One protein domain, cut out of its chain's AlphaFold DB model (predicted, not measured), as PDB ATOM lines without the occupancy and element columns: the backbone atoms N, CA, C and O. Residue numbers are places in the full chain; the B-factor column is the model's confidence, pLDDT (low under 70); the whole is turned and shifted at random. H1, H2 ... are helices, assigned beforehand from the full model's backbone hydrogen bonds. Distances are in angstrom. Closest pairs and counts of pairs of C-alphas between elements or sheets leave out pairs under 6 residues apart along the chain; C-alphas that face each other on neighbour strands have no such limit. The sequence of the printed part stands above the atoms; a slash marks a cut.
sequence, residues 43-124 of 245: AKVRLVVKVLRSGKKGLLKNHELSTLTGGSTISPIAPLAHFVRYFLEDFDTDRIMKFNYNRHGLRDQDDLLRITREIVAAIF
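This is residues 43 to 124 of the 245 residues of an uncharacterized protein of Naematelia encephala (UniProt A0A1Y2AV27). Three helices, H1, H3 and H5, each touch the other two and cross at wide angles, making a small core. Two short helices, H2 and H4, sit at the rim of this core, and two long loops reach out from it, with residues 69 to 74 and 91 to 96 sticking out. The printed part has 82 residues with five named helices, H1 to H5 in order along the chain, and no named strand; its class is all helix. The whole is compact, with a radius of gyration of the C-alphas of 13.1 A and spans of 41 by 29 by 25 A.

H1, residues 43 to 53, begins at C-alpha 43 at (-39.966, -14.958, 33.847) and is 15.4 A from first to last C-alpha. H2, residues 56 to 60, measures 7.8 A in the same way. H3, residues 77 to 88, begins at C-alpha 77 at (-41.322, -27.954, 28.696) and measures 15.9 A. H4, residues 101 to 104, measures 5.5 A. H5, residues 109 to 121, is the longest helix at 18.4 A and ends at C-alpha 121 at (-31.031, -25.846, 30.878).

H1 and H3 touch, closest at the C-alphas of Val 45 and Val 84, 5.5 A apart; they run the same way at a steep tilt of 58 degrees. H5 touches H1 with residues 116 to 120 alone; the closest C-alphas, of Val 48 and Ile 119, are 6.5 A apart. These two run opposite ways at a steep tilt of 62 degrees. H3, with residues 77 to 81 alone, touches residues 112 to 117 of H5, closest at the C-alphas of Ala 81 and Leu 113, 6.0 A apart; their lines are about perpendicular, at 75 degrees. H2 and H5 are close but not clearly touching, with the C-alphas of Leu 60 and Glu 118 closest at 7.0 A. H4 is likewise close to H1 but not clearly touching, the closest C-alphas being those of Leu 52 and His 104, 6.8 A apart. H2 and H4 are apart. Each O i to N i+4 pair is within hydrogen-bond range in H1, H3 and H5; H2 has 0 of 1, with 2 of 2 O i to N i+3 pairs within range, and H4 is too short for an i+4 pair.

The two C-alphas farthest apart, those of Thr 67 and Thr 93, are 40.8 A from each other. The printed part has no cut. The links from H2 to H3 and from H3 to H4 are long, with 16 and 12 residues. Residues 55 to 76 and 90 to 98 have pLDDT under 70; the mean of the printed part is 71.0.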
ATOM      1  N   ALA A  43     -41.254 -15.528  34.243       87.88
ATOM      2  CA  ALA A  43     -39.966 -14.958  33.847       87.88
ATOM      3  C   ALA A  43     -39.207 -15.876  32.872       87.88
ATOM      4  O   ALA A  43     -38.570 -15.383  31.943       87.88
ATOM      5  N   LYS A  44     -39.349 -17.206  33.019       88.75
ATOM      6  CA  LYS A  44     -38.766 -18.194  32.097       88.75
ATOM      7  C   LYS A  44     -39.332 -18.043  30.681       88.75
ATOM      8  O   LYS A  44     -38.561 -18.036  29.728       88.75
ATOM      9  N   VAL A  45     -40.651 -17.860  30.533       87.69
ATOM     10  CA  VAL A  45     -41.291 -17.635  29.216       87.69
ATOM     11  C   VAL A  45     -40.721 -16.381  28.562       87.69
ATOM     12  O   VAL A  45     -40.275 -16.431  27.418       87.69
ATOM     13  N   ARG A  46     -40.688 -15.267  29.305       88.88
ATOM     14  CA  ARG A  46     -40.162 -13.988  28.804       88.88
ATOM     15  C   ARG A  46     -38.707 -14.117  28.358       88.88
ATOM     16  O   ARG A  46     -38.358 -13.636  27.285       88.88
ATOM     17  N   LEU A  47     -37.877 -14.807  29.138       89.19
ATOM     18  CA  LEU A  47     -36.470 -15.024  28.813       89.19
ATOM     19  C   LEU A  47     -36.287 -15.878  27.551       89.19
ATOM     20  O   LEU A  47     -35.533 -15.488  26.663       89.19
ATOM     21  N   VAL A  48     -37.018 -16.990  27.416       88.12
ATOM     22  CA  VAL A  48     -36.967 -17.834  26.209       88.12
ATOM     23  C   VAL A  48     -37.366 -17.032  24.966       88.12
ATOM     24  O   VAL A  48     -36.672 -17.075  23.952       88.12
ATOM     25  N   VAL A  49     -38.442 -16.247  25.049       87.62
ATOM     26  CA  VAL A  49     -38.901 -15.378  23.953       87.62
ATOM     27  C   VAL A  49     -37.829 -14.353  23.570       87.62
ATOM     28  O   VAL A  49     -37.557 -14.170  22.383       87.62
ATOM     29  N   LYS A  50     -37.178 -13.718  24.555       86.94
ATOM     30  CA  LYS A  50     -36.075 -12.771  24.326       86.94
ATOM     31  C   LYS A  50     -34.896 -13.426  23.609       86.94
ATOM     32  O   LYS A  50     -34.420 -12.887  22.611       86.94
ATOM     33  N   VAL A  51     -34.470 -14.612  24.047       86.38
ATOM     34  CA  VAL A  51     -33.386 -15.358  23.384       86.38
ATOM     35  C   VAL A  51     -33.762 -15.693  21.941       86.38
ATOM     36  O   VAL A  51     -32.972 -15.435  21.032       86.38
ATOM     37  N   LEU A  52     -34.983 -16.184  21.701       85.31
ATOM     38  CA  LEU A  52     -35.459 -16.523  20.357       85.31
ATOM     39  C   LEU A  52     -35.498 -15.312  19.416       85.31
ATOM     40  O   LEU A  52     -35.101 -15.447  18.259       85.31
ATOM     41  N   ARG A  53     -35.930 -14.142  19.904       82.81
ATOM     42  CA  ARG A  53     -35.984 -12.895  19.122       82.81
ATOM     43  C   ARG A  53     -34.617 -12.261  18.886       82.81
ATOM     44  O   ARG A  53     -34.405 -11.675  17.834       82.81
ATOM     45  N   SER A  54     -33.682 -12.412  19.822       78.69
ATOM     46  CA  SER A  54     -32.330 -11.852  19.694       78.69
ATOM     47  C   SER A  54     -31.483 -12.500  18.590       78.69
ATOM     48  O   SER A  54     -30.386 -12.030  18.306       78.69
ATOM     49  N   GLY A  55     -31.928 -13.624  18.014       69.31
ATOM     50  CA  GLY A  55     -31.149 -14.382  17.030       69.31
ATOM     51  C   GLY A  55     -29.916 -15.089  17.612       69.31
ATOM     52  O   GLY A  55     -29.266 -15.854  16.901       69.31
ATOM     53  N   LYS A  56     -29.633 -14.944  18.917       66.38
ATOM     54  CA  LYS A  56     -28.482 -15.534  19.631       66.38
ATOM     55  C   LYS A  56     -28.555 -17.058  19.815       66.38
ATOM     56  O   LYS A  56     -27.820 -17.633  20.608       66.38
ATOM     57  N   LYS A  57     -29.397 -17.742  19.038       64.12
ATOM     58  CA  LYS A  57     -29.555 -19.205  19.044       64.12
ATOM     59  C   LYS A  57     -28.254 -19.947  18.740       64.12
ATOM     60  O   LYS A  57     -28.078 -21.072  19.184       64.12
ATOM     61  N   GLY A  58     -27.361 -19.330  17.960       59.66
ATOM     62  CA  GLY A  58     -26.050 -19.890  17.628       59.66
ATOM     63  C   GLY A  58     -25.155 -20.112  18.849       59.66
ATOM     64  O   GLY A  58     -24.358 -21.039  18.830       59.66
ATOM     65  N   LEU A  59     -25.347 -19.339  19.925       58.19
ATOM     66  CA  LEU A  59     -24.574 -19.472  21.165       58.19
ATOM     67  C   LEU A  59     -24.933 -20.736  21.960       58.19
ATOM     68  O   LEU A  59     -24.150 -21.177  22.787       58.19
ATOM     69  N   LEU A  60     -26.091 -21.349  21.686       61.66
ATOM     70  CA  LEU A  60     -26.504 -22.610  22.314       61.66
ATOM     71  C   LEU A  60     -25.902 -23.839  21.614       61.66
ATOM     72  O   LEU A  60     -25.906 -24.924  22.179       61.66
ATOM     73  N   LYS A  61     -25.394 -23.687  20.379       52.59
ATOM     74  CA  LYS A  61     -24.980 -24.809  19.517       52.59
ATOM     75  C   LYS A  61     -23.623 -25.423  19.877       52.59
ATOM     76  O   LYS A  61     -23.323 -26.503  19.384       52.59
ATOM     77  N   ASN A  62     -22.816 -24.747  20.694       46.28
ATOM     78  CA  ASN A  62     -21.467 -25.207  21.047       46.28
ATOM     79  C   ASN A  62     -21.438 -26.142  22.257       46.28
ATOM     80  O   ASN A  62     -20.396 -26.722  22.553       46.28
ATOM     81  N   HIS A  63     -22.570 -26.312  22.932       47.59
ATOM     82  CA  HIS A  63     -22.699 -27.312  23.970       47.59
ATOM     83  C   HIS A  63     -23.509 -28.458  23.404       47.59
ATOM     84  O   HIS A  63     -24.723 -28.353  23.224       47.59
ATOM     85  N   GLU A  64     -22.829 -29.570  23.121       43.62
ATOM     86  CA  GLU A  64     -23.502 -30.853  23.204       43.62
ATOM     87  C   GLU A  64     -24.040 -30.928  24.636       43.62
ATOM     88  O   GLU A  64     -23.322 -31.257  25.579       43.62
ATOM     89  N   LEU A  65     -25.299 -30.525  24.823       47.84
ATOM     90  CA  LEU A  65     -26.063 -30.743  26.045       47.84
ATOM     91  C   LEU A  65     -26.379 -32.245  26.104       47.84
ATOM     92  O   LEU A  65     -27.526 -32.688  26.045       47.84
ATOM     93  N   SER A  66     -25.316 -33.040  26.085       37.59
ATOM     94  CA  SER A  66     -25.312 -34.480  26.135       37.59
ATOM     95  C   SER A  66     -25.812 -34.853  27.515       37.59
ATOM     96  O   SER A  66     -25.266 -34.413  28.527       37.59
ATOM     97  N   THR A  67     -26.789 -35.754  27.559       39.66
ATOM     98  CA  THR A  67     -27.192 -36.481  28.772       39.66
ATOM     99  C   THR A  67     -28.043 -35.710  29.799       39.66
ATOM    100  O   THR A  67     -27.793 -35.773  30.994       39.66
ATOM    101  N   LEU A  68     -29.146 -35.087  29.367       44.19
ATOM    102  CA  LEU A  68     -30.328 -34.863  30.236       44.19
ATOM    103  C   LEU A  68     -31.559 -35.625  29.735       44.19
ATOM    104  O   LEU A  68     -32.691 -35.147  29.758       44.19
ATOM    105  N   THR A  69     -31.321 -36.829  29.221       43.72
ATOM    106  CA  THR A  69     -32.355 -37.756  28.763       43.72
ATOM    107  C   THR A  69     -32.577 -38.842  29.812       43.72
ATOM    108  O   THR A  69     -32.198 -39.992  29.610       43.72
ATOM    109  N   GLY A  70     -33.191 -38.469  30.935       37.25
ATOM    110  CA  GLY A  70     -33.940 -39.398  31.782       37.25
ATOM    111  C   GLY A  70     -35.369 -39.483  31.248       37.25
ATOM    112  O   GLY A  70     -36.080 -38.480  31.189       37.25
ATOM    113  N   GLY A  71     -35.769 -40.647  30.739       37.62
ATOM    114  CA  GLY A  71     -37.075 -40.834  30.115       37.62
ATOM    115  C   GLY A  71     -38.218 -40.868  31.133       37.62
ATOM    116  O   GLY A  71     -38.184 -41.686  32.044       37.62
ATOM    117  N   SER A  72     -39.258 -40.045  30.939       38.19
ATOM    118  CA  SER A  72     -40.670 -40.475  30.812       38.19
ATOM    119  C   SER A  72     -41.678 -39.313  30.862       38.19
ATOM    120  O   SER A  72     -41.542 -38.364  31.623       38.19
ATOM    121  N   THR A  73     -42.700 -39.461  30.010       39.72
ATOM    122  CA  THR A  73     -44.102 -38.996  30.090       39.72
ATOM    123  C   THR A  73     -44.389 -37.552  30.530       39.72
ATOM    124  O   THR A  73     -44.467 -37.242  31.710       39.72
ATOM    125  N   ILE A  74     -44.702 -36.711  29.532       45.81
ATOM    126  CA  ILE A  74     -45.051 -35.279  29.610       45.81
ATOM    127  C   ILE A  74     -43.845 -34.410  29.985       45.81
ATOM    128  O   ILE A  74     -43.597 -34.086  31.138       45.81
ATOM    129  N   SER A  75     -43.103 -33.985  28.959       59.25
ATOM    130  CA  SER A  75     -42.021 -33.008  29.106       59.25
ATOM    131  C   SER A  75     -42.551 -31.751  29.826       59.25
ATOM    132  O   SER A  75     -43.449 -31.106  29.269       59.25
ATOM    133  N   PRO A  76     -42.001 -31.332  30.989       65.75
ATOM    134  CA  PRO A  76     -42.415 -30.102  31.693       65.75
ATOM    135  C   PRO A  76     -42.243 -28.838  30.830       65.75
ATOM    136  O   PRO A  76     -42.753 -27.762  31.135       65.75
ATOM    137  N   ILE A  77     -41.560 -28.984  29.697       77.38
ATOM    138  CA  ILE A  77     -41.322 -27.954  28.696       77.38
ATOM    139  C   ILE A  77     -42.527 -27.748  27.778       77.38
ATOM    140  O   ILE A  77     -42.665 -26.659  27.237       77.38
ATOM    141  N   ALA A  78     -43.419 -28.726  27.590       76.88
ATOM    142  CA  ALA A  78     -44.543 -28.571  26.663       76.88
ATOM    143  C   ALA A  78     -45.511 -27.435  27.067       76.88
ATOM    144  O   ALA A  78     -45.807 -26.594  26.212       76.88
ATOM    145  N   PRO A  79     -45.934 -27.308  28.344       81.75
ATOM    146  CA  PRO A  79     -46.695 -26.140  28.794       81.75
ATOM    147  C   PRO A  79     -45.918 -24.829  28.617       81.75
ATOM    148  O   PRO A  79     -46.474 -23.838  28.146       81.75
ATOM    149  N   LEU A  80     -44.618 -24.819  28.932       83.00
ATOM    150  CA  LEU A  80     -43.767 -23.635  28.774       83.00
ATOM    151  C   LEU A  80     -43.676 -23.200  27.304       83.00
ATOM    152  O   LEU A  80     -43.863 -22.025  26.999       83.00
ATOM    153  N   ALA A  81     -43.445 -24.141  26.391       80.62
ATOM    154  CA  ALA A  81     -43.346 -23.906  24.955       80.62
ATOM    155  C   ALA A  81     -44.668 -23.401  24.360       80.62
ATOM    156  O   ALA A  81     -44.651 -22.560  23.462       80.62
ATOM    157  N   HIS A  82     -45.814 -23.847  24.887       82.50
ATOM    158  CA  HIS A  82     -47.117 -23.299  24.514       82.50
ATOM    159  C   HIS A  82     -47.213 -21.800  24.838       82.50
ATOM    160  O   HIS A  82     -47.598 -21.012  23.974       82.50
ATOM    161  N   PHE A  83     -46.803 -21.390  26.043       82.75
ATOM    162  CA  PHE A  83     -46.755 -19.970  26.403       82.75
ATOM    163  C   PHE A  83     -45.707 -19.204  25.592       82.75
ATOM    164  O   PHE A  83     -45.983 -18.098  25.144       82.75
ATOM    165  N   VAL A  84     -44.529 -19.779  25.340       84.75
ATOM    166  CA  VAL A  84     -43.513 -19.158  24.472       84.75
ATOM    167  C   VAL A  84     -44.092 -18.872  23.089       84.75
ATOM    168  O   VAL A  84     -43.945 -17.760  22.592       84.75
ATOM    169  N   ARG A  85     -44.808 -19.835  22.497       82.81
ATOM    170  CA  ARG A  85     -45.500 -19.655  21.217       82.81
ATOM    171  C   ARG A  85     -46.493 -18.493  21.274       82.81
ATOM    172  O   ARG A  85     -46.416 -17.606  20.435       82.81
ATOM    173  N   TYR A  86     -47.346 -18.453  22.299       79.06
ATOM    174  CA  TYR A  86     -48.312 -17.366  22.510       79.06
ATOM    175  C   TYR A  86     -47.650 -15.979  22.601       79.06
ATOM    176  O   TYR A  86     -48.189 -15.001  22.098       79.06
ATOM    177  N   PHE A  87     -46.466 -15.875  23.213       78.81
ATOM    178  CA  PHE A  87     -45.727 -14.609  23.323       78.81
ATOM    179  C   PHE A  87     -44.928 -14.229  22.069       78.81
ATOM    180  O   PHE A  87     -44.582 -13.056  21.897       78.81
ATOM    181  N   LEU A  88     -44.601 -15.207  21.221       78.31
ATOM    182  CA  LEU A  88     -43.972 -14.983  19.920       78.31
ATOM    183  C   LEU A  88     -44.982 -14.541  18.859       78.31
ATOM    184  O   LEU A  88     -44.585 -13.851  17.923       78.31
ATOM    185  N   GLU A  89     -46.252 -14.919  19.006       73.75
ATOM    186  CA  GLU A  89     -47.340 -14.474  18.136       73.75
ATOM    187  C   GLU A  89     -47.528 -12.954  18.267       73.75
ATOM    188  O   GLU A  89     -48.020 -12.433  19.271       73.75
ATOM    189  N   ASP A  90     -47.128 -12.218  17.229       59.50
ATOM    190  CA  ASP A  90     -47.547 -10.832  17.060       59.50
ATOM    191  C   ASP A  90     -49.057 -10.853  16.778       59.50
ATOM    192  O   ASP A  90     -49.486 -11.360  15.747       59.50
ATOM    193  N   PHE A  91     -49.871 -10.336  17.704       52.72
ATOM    194  CA  PHE A  91     -51.347 -10.327  17.648       52.72
ATOM    195  C   PHE A  91     -51.967  -9.520  16.482       52.72
ATOM    196  O   PHE A  91     -53.113  -9.077  16.583       52.72
ATOM    197  N   ASP A  92     -51.243  -9.285  15.391       43.19
ATOM    198  CA  ASP A  92     -51.824  -8.776  14.153       43.19
ATOM    199  C   ASP A  92     -52.234  -9.950  13.263       43.19
ATOM    200  O   ASP A  92     -51.398 -10.695  12.761       43.19
ATOM    201  N   THR A  93     -53.545 -10.028  13.029       41.09
ATOM    202  CA  THR A  93     -54.301 -10.926  12.138       41.09
ATOM    203  C   THR A  93     -54.751 -12.262  12.740       41.09
ATOM    204  O   THR A  93     -53.964 -13.159  13.003       41.09
ATOM    205  N   ASP A  94     -56.070 -12.324  12.956       42.16
ATOM    206  CA  ASP A  94     -56.968 -13.469  13.114       42.16
ATOM    207  C   ASP A  94     -56.460 -14.739  13.810       42.16
ATOM    208  O   ASP A  94     -55.552 -15.435  13.363       42.16
ATOM    209  N   ARG A  95     -57.208 -15.115  14.858       47.44
ATOM    210  CA  ARG A  95     -57.079 -16.284  15.756       47.44
ATOM    211  C   ARG A  95     -57.021 -17.673  15.074       47.44
ATOM    212  O   ARG A  95     -57.164 -18.686  15.750       47.44
ATOM    213  N   ILE A  96     -56.847 -17.733  13.755       49.16
ATOM    214  CA  ILE A  96     -56.906 -18.923  12.899       49.16
ATOM    215  C   ILE A  96     -55.573 -19.170  12.154       49.16
ATOM    216  O   ILE A  96     -55.358 -20.263  11.632       49.16
ATOM    217  N   MET A  97     -54.628 -18.220  12.125       54.16
ATOM    218  CA  MET A  97     -53.345 -18.442  11.443       54.16
ATOM    219  C   MET A  97     -52.422 -19.373  12.250       54.16
ATOM    220  O   MET A  97     -52.030 -19.087  13.378       54.16
ATOM    221  N   LYS A  98     -52.052 -20.509  11.645       67.44
ATOM    222  CA  LYS A  98     -51.045 -21.457  12.151       67.44
ATOM    223  C   LYS A  98     -49.741 -20.712  12.483       67.44
ATOM    224  O   LYS A  98     -49.230 -19.982  11.635       67.44
ATOM    225  N   PHE A  99     -49.188 -20.930  13.681       75.81
ATOM    226  CA  PHE A  99     -47.921 -20.325  14.111       75.81
ATOM    227  C   PHE A  99     -46.817 -20.523  13.063       75.81
ATOM    228  O   PHE A  99     -46.524 -21.652  12.657       75.81
ATOM    229  N   ASN A 100     -46.202 -19.426  12.619       80.31
ATOM    230  CA  ASN A 100     -45.168 -19.460  11.592       80.31
ATOM    231  C   ASN A 100     -43.780 -19.604  12.229       80.31
ATOM    232  O   ASN A 100     -43.087 -18.618  12.481       80.31
ATOM    233  N   TYR A 101     -43.369 -20.853  12.447       82.94
ATOM    234  CA  TYR A 101     -42.060 -21.217  12.997       82.94
ATOM    235  C   TYR A 101     -40.888 -20.566  12.240       82.94
ATOM    236  O   TYR A 101     -39.950 -20.059  12.865       82.94
ATOM    237  N   ASN A 102     -40.975 -20.483  10.908       83.19
ATOM    238  CA  ASN A 102     -39.894 -19.976  10.061       83.19
ATOM    239  C   ASN A 102     -39.573 -18.497  10.327       83.19
ATOM    240  O   ASN A 102     -38.403 -18.124  10.276       83.19
ATOM    241  N   ARG A 103     -40.567 -17.663  10.684       80.69
ATOM    242  CA  ARG A 103     -40.336 -16.246  11.058       80.69
ATOM    243  C   ARG A 103     -39.417 -16.098  12.263       80.69
ATOM    244  O   ARG A 103     -38.738 -15.090  12.406       80.69
ATOM    245  N   HIS A 104     -39.389 -17.114  13.113       79.50
ATOM    246  CA  HIS A 104     -38.532 -17.156  14.282       79.50
ATOM    247  C   HIS A 104     -37.298 -18.021  14.049       79.50
ATOM    248  O   HIS A 104     -36.609 -18.302  15.017       79.50
ATOM    249  N   GLY A 105     -37.004 -18.481  12.827       81.38
ATOM    250  CA  GLY A 105     -35.886 -19.387  12.542       81.38
ATOM    251  C   GLY A 105     -36.034 -20.750  13.226       81.38
ATOM    252  O   GLY A 105     -35.086 -21.223  13.855       81.38
ATOM    253  N   LEU A 106     -37.242 -21.311  13.214       84.44
ATOM    254  CA  LEU A 106     -37.592 -22.656  13.685       84.44
ATOM    255  C   LEU A 106     -38.257 -23.406  12.522       84.44
ATOM    256  O   LEU A 106     -38.969 -22.774  11.747       84.44
ATOM    257  N   ARG A 107     -38.062 -24.723  12.399       86.50
ATOM    258  CA  ARG A 107     -38.717 -25.512  11.339       86.50
ATOM    259  C   ARG A 107     -40.150 -25.888  11.711       86.50
ATOM    260  O   ARG A 107     -41.055 -25.797  10.886       86.50
ATOM    261  N   ASP A 108     -40.355 -26.285  12.962       84.88
ATOM    262  CA  ASP A 108     -41.599 -26.873  13.453       84.88
ATOM    263  C   ASP A 108     -41.722 -26.772  14.990       84.88
ATOM    264  O   ASP A 108     -40.940 -26.098  15.671       84.88
ATOM    265  N   GLN A 109     -42.750 -27.429  15.532       85.06
ATOM    266  CA  GLN A 109     -43.014 -27.502  16.969       85.06
ATOM    267  C   GLN A 109     -41.913 -28.240  17.739       85.06
ATOM    268  O   GLN A 109     -41.621 -27.871  18.878       85.06
ATOM    269  N   ASP A 110     -41.292 -29.252  17.137       84.06
ATOM    270  CA  ASP A 110     -40.249 -30.040  17.791       84.06
ATOM    271  C   ASP A 110     -38.974 -29.213  17.953       84.06
ATOM    272  O   ASP A 110     -38.347 -29.234  19.015       84.06
ATOM    273  N   ASP A 111     -38.648 -28.379  16.965       84.88
ATOM    274  CA  ASP A 111     -37.599 -27.370  17.083       84.88
ATOM    275  C   ASP A 111     -37.874 -26.373  18.214       84.88
ATOM    276  O   ASP A 111     -36.944 -26.018  18.941       84.88
ATOM    277  N   LEU A 112     -39.128 -25.935  18.392       85.62
ATOM    278  CA  LEU A 112     -39.505 -25.052  19.500       85.62
ATOM    279  C   LEU A 112     -39.327 -25.744  20.859       85.62
ATOM    280  O   LEU A 112     -38.788 -25.141  21.789       85.62
ATOM    281  N   LEU A 113     -39.756 -27.000  20.990       84.69
ATOM    282  CA  LEU A 113     -39.589 -27.777  22.220       84.69
ATOM    283  C   LEU A 113     -38.110 -28.000  22.542       84.69
ATOM    284  O   LEU A 113     -37.693 -27.797  23.684       84.69
ATOM    285  N   ARG A 114     -37.315 -28.373  21.535       83.94
ATOM    286  CA  ARG A 114     -35.876 -28.608  21.666       83.94
ATOM    287  C   ARG A 114     -35.140 -27.344  22.096       83.94
ATOM    288  O   ARG A 114     -34.458 -27.370  23.113       83.94
ATOM    289  N   ILE A 115     -35.321 -26.224  21.395       83.50
ATOM    290  CA  ILE A 115     -34.613 -24.987  21.749       83.50
ATOM    291  C   ILE A 115     -35.075 -24.422  23.097       83.50
ATOM    292  O   ILE A 115     -34.276 -23.867  23.840       83.50
ATOM    293  N   THR A 116     -36.355 -24.591  23.450       85.25
ATOM    294  CA  THR A 116     -36.849 -24.198  24.776       85.25
ATOM    295  C   THR A 116     -36.160 -25.023  25.860       85.25
ATOM    296  O   THR A 116     -35.770 -24.460  26.879       85.25
ATOM    297  N   ARG A 117     -35.953 -26.330  25.636       83.56
ATOM    298  CA  ARG A 117     -35.175 -27.195  26.537       83.56
ATOM    299  C   ARG A 117     -33.746 -26.694  26.710       83.56
ATOM    300  O   ARG A 117     -33.312 -26.524  27.841       83.56
ATOM    301  N   GLU A 118     -33.058 -26.447  25.598       81.56
ATOM    302  CA  GLU A 118     -31.669 -25.971  25.580       81.56
ATOM    303  C   GLU A 118     -31.527 -24.646  26.336       81.56
ATOM    304  O   GLU A 118     -30.646 -24.504  27.176       81.56
ATOM    305  N   ILE A 119     -32.442 -23.697  26.105       85.94
ATOM    306  CA  ILE A 119     -32.440 -22.418  26.818       85.94
ATOM    307  C   ILE A 119     -32.681 -22.637  28.308       85.94
ATOM    308  O   ILE A 119     -31.931 -22.100  29.112       85.94
ATOM    309  N   VAL A 120     -33.707 -23.410  28.682       85.25
ATOM    310  CA  VAL A 120     -34.074 -23.642  30.090       85.25
ATOM    311  C   VAL A 120     -32.937 -24.287  30.876       85.25
ATOM    312  O   VAL A 120     -32.720 -23.900  32.019       85.25
ATOM    313  N   ALA A 121     -32.195 -25.211  30.262       80.31
ATOM    314  CA  ALA A 121     -31.031 -25.846  30.878       80.31
ATOM    315  C   ALA A 121     -29.866 -24.871  31.135       80.31
ATOM    316  O   ALA A 121     -29.024 -25.141  31.983       80.31
ATOM    317  N   ALA A 122     -29.837 -23.732  30.440       86.31
ATOM    318  CA  ALA A 122     -28.819 -22.697  30.586       86.31
ATOM    319  C   ALA A 122     -29.323 -21.446  31.335       86.31
ATOM    320  O   ALA A 122     -28.663 -20.404  31.285       86.31
ATOM    321  N   ILE A 123     -30.491 -21.508  31.994       88.44
ATOM    322  CA  ILE A 123     -31.028 -20.397  32.794       88.44
ATOM    323  C   ILE A 123     -30.372 -20.362  34.175       88.44
ATOM    324  O   ILE A 123     -30.403 -21.349  34.906       88.44
ATOM    325  N   PHE A 124     -29.926 -19.175  34.584       89.31
ATOM    326  CA  PHE A 124     -29.422 -18.906  35.928       89.31
ATOM    327  C   PHE A 124     -30.230 -17.800  36.617       89.31
ATOM    328  O   PHE A 124     -30.624 -16.827  35.963       89.31
TER     329      PHE A 124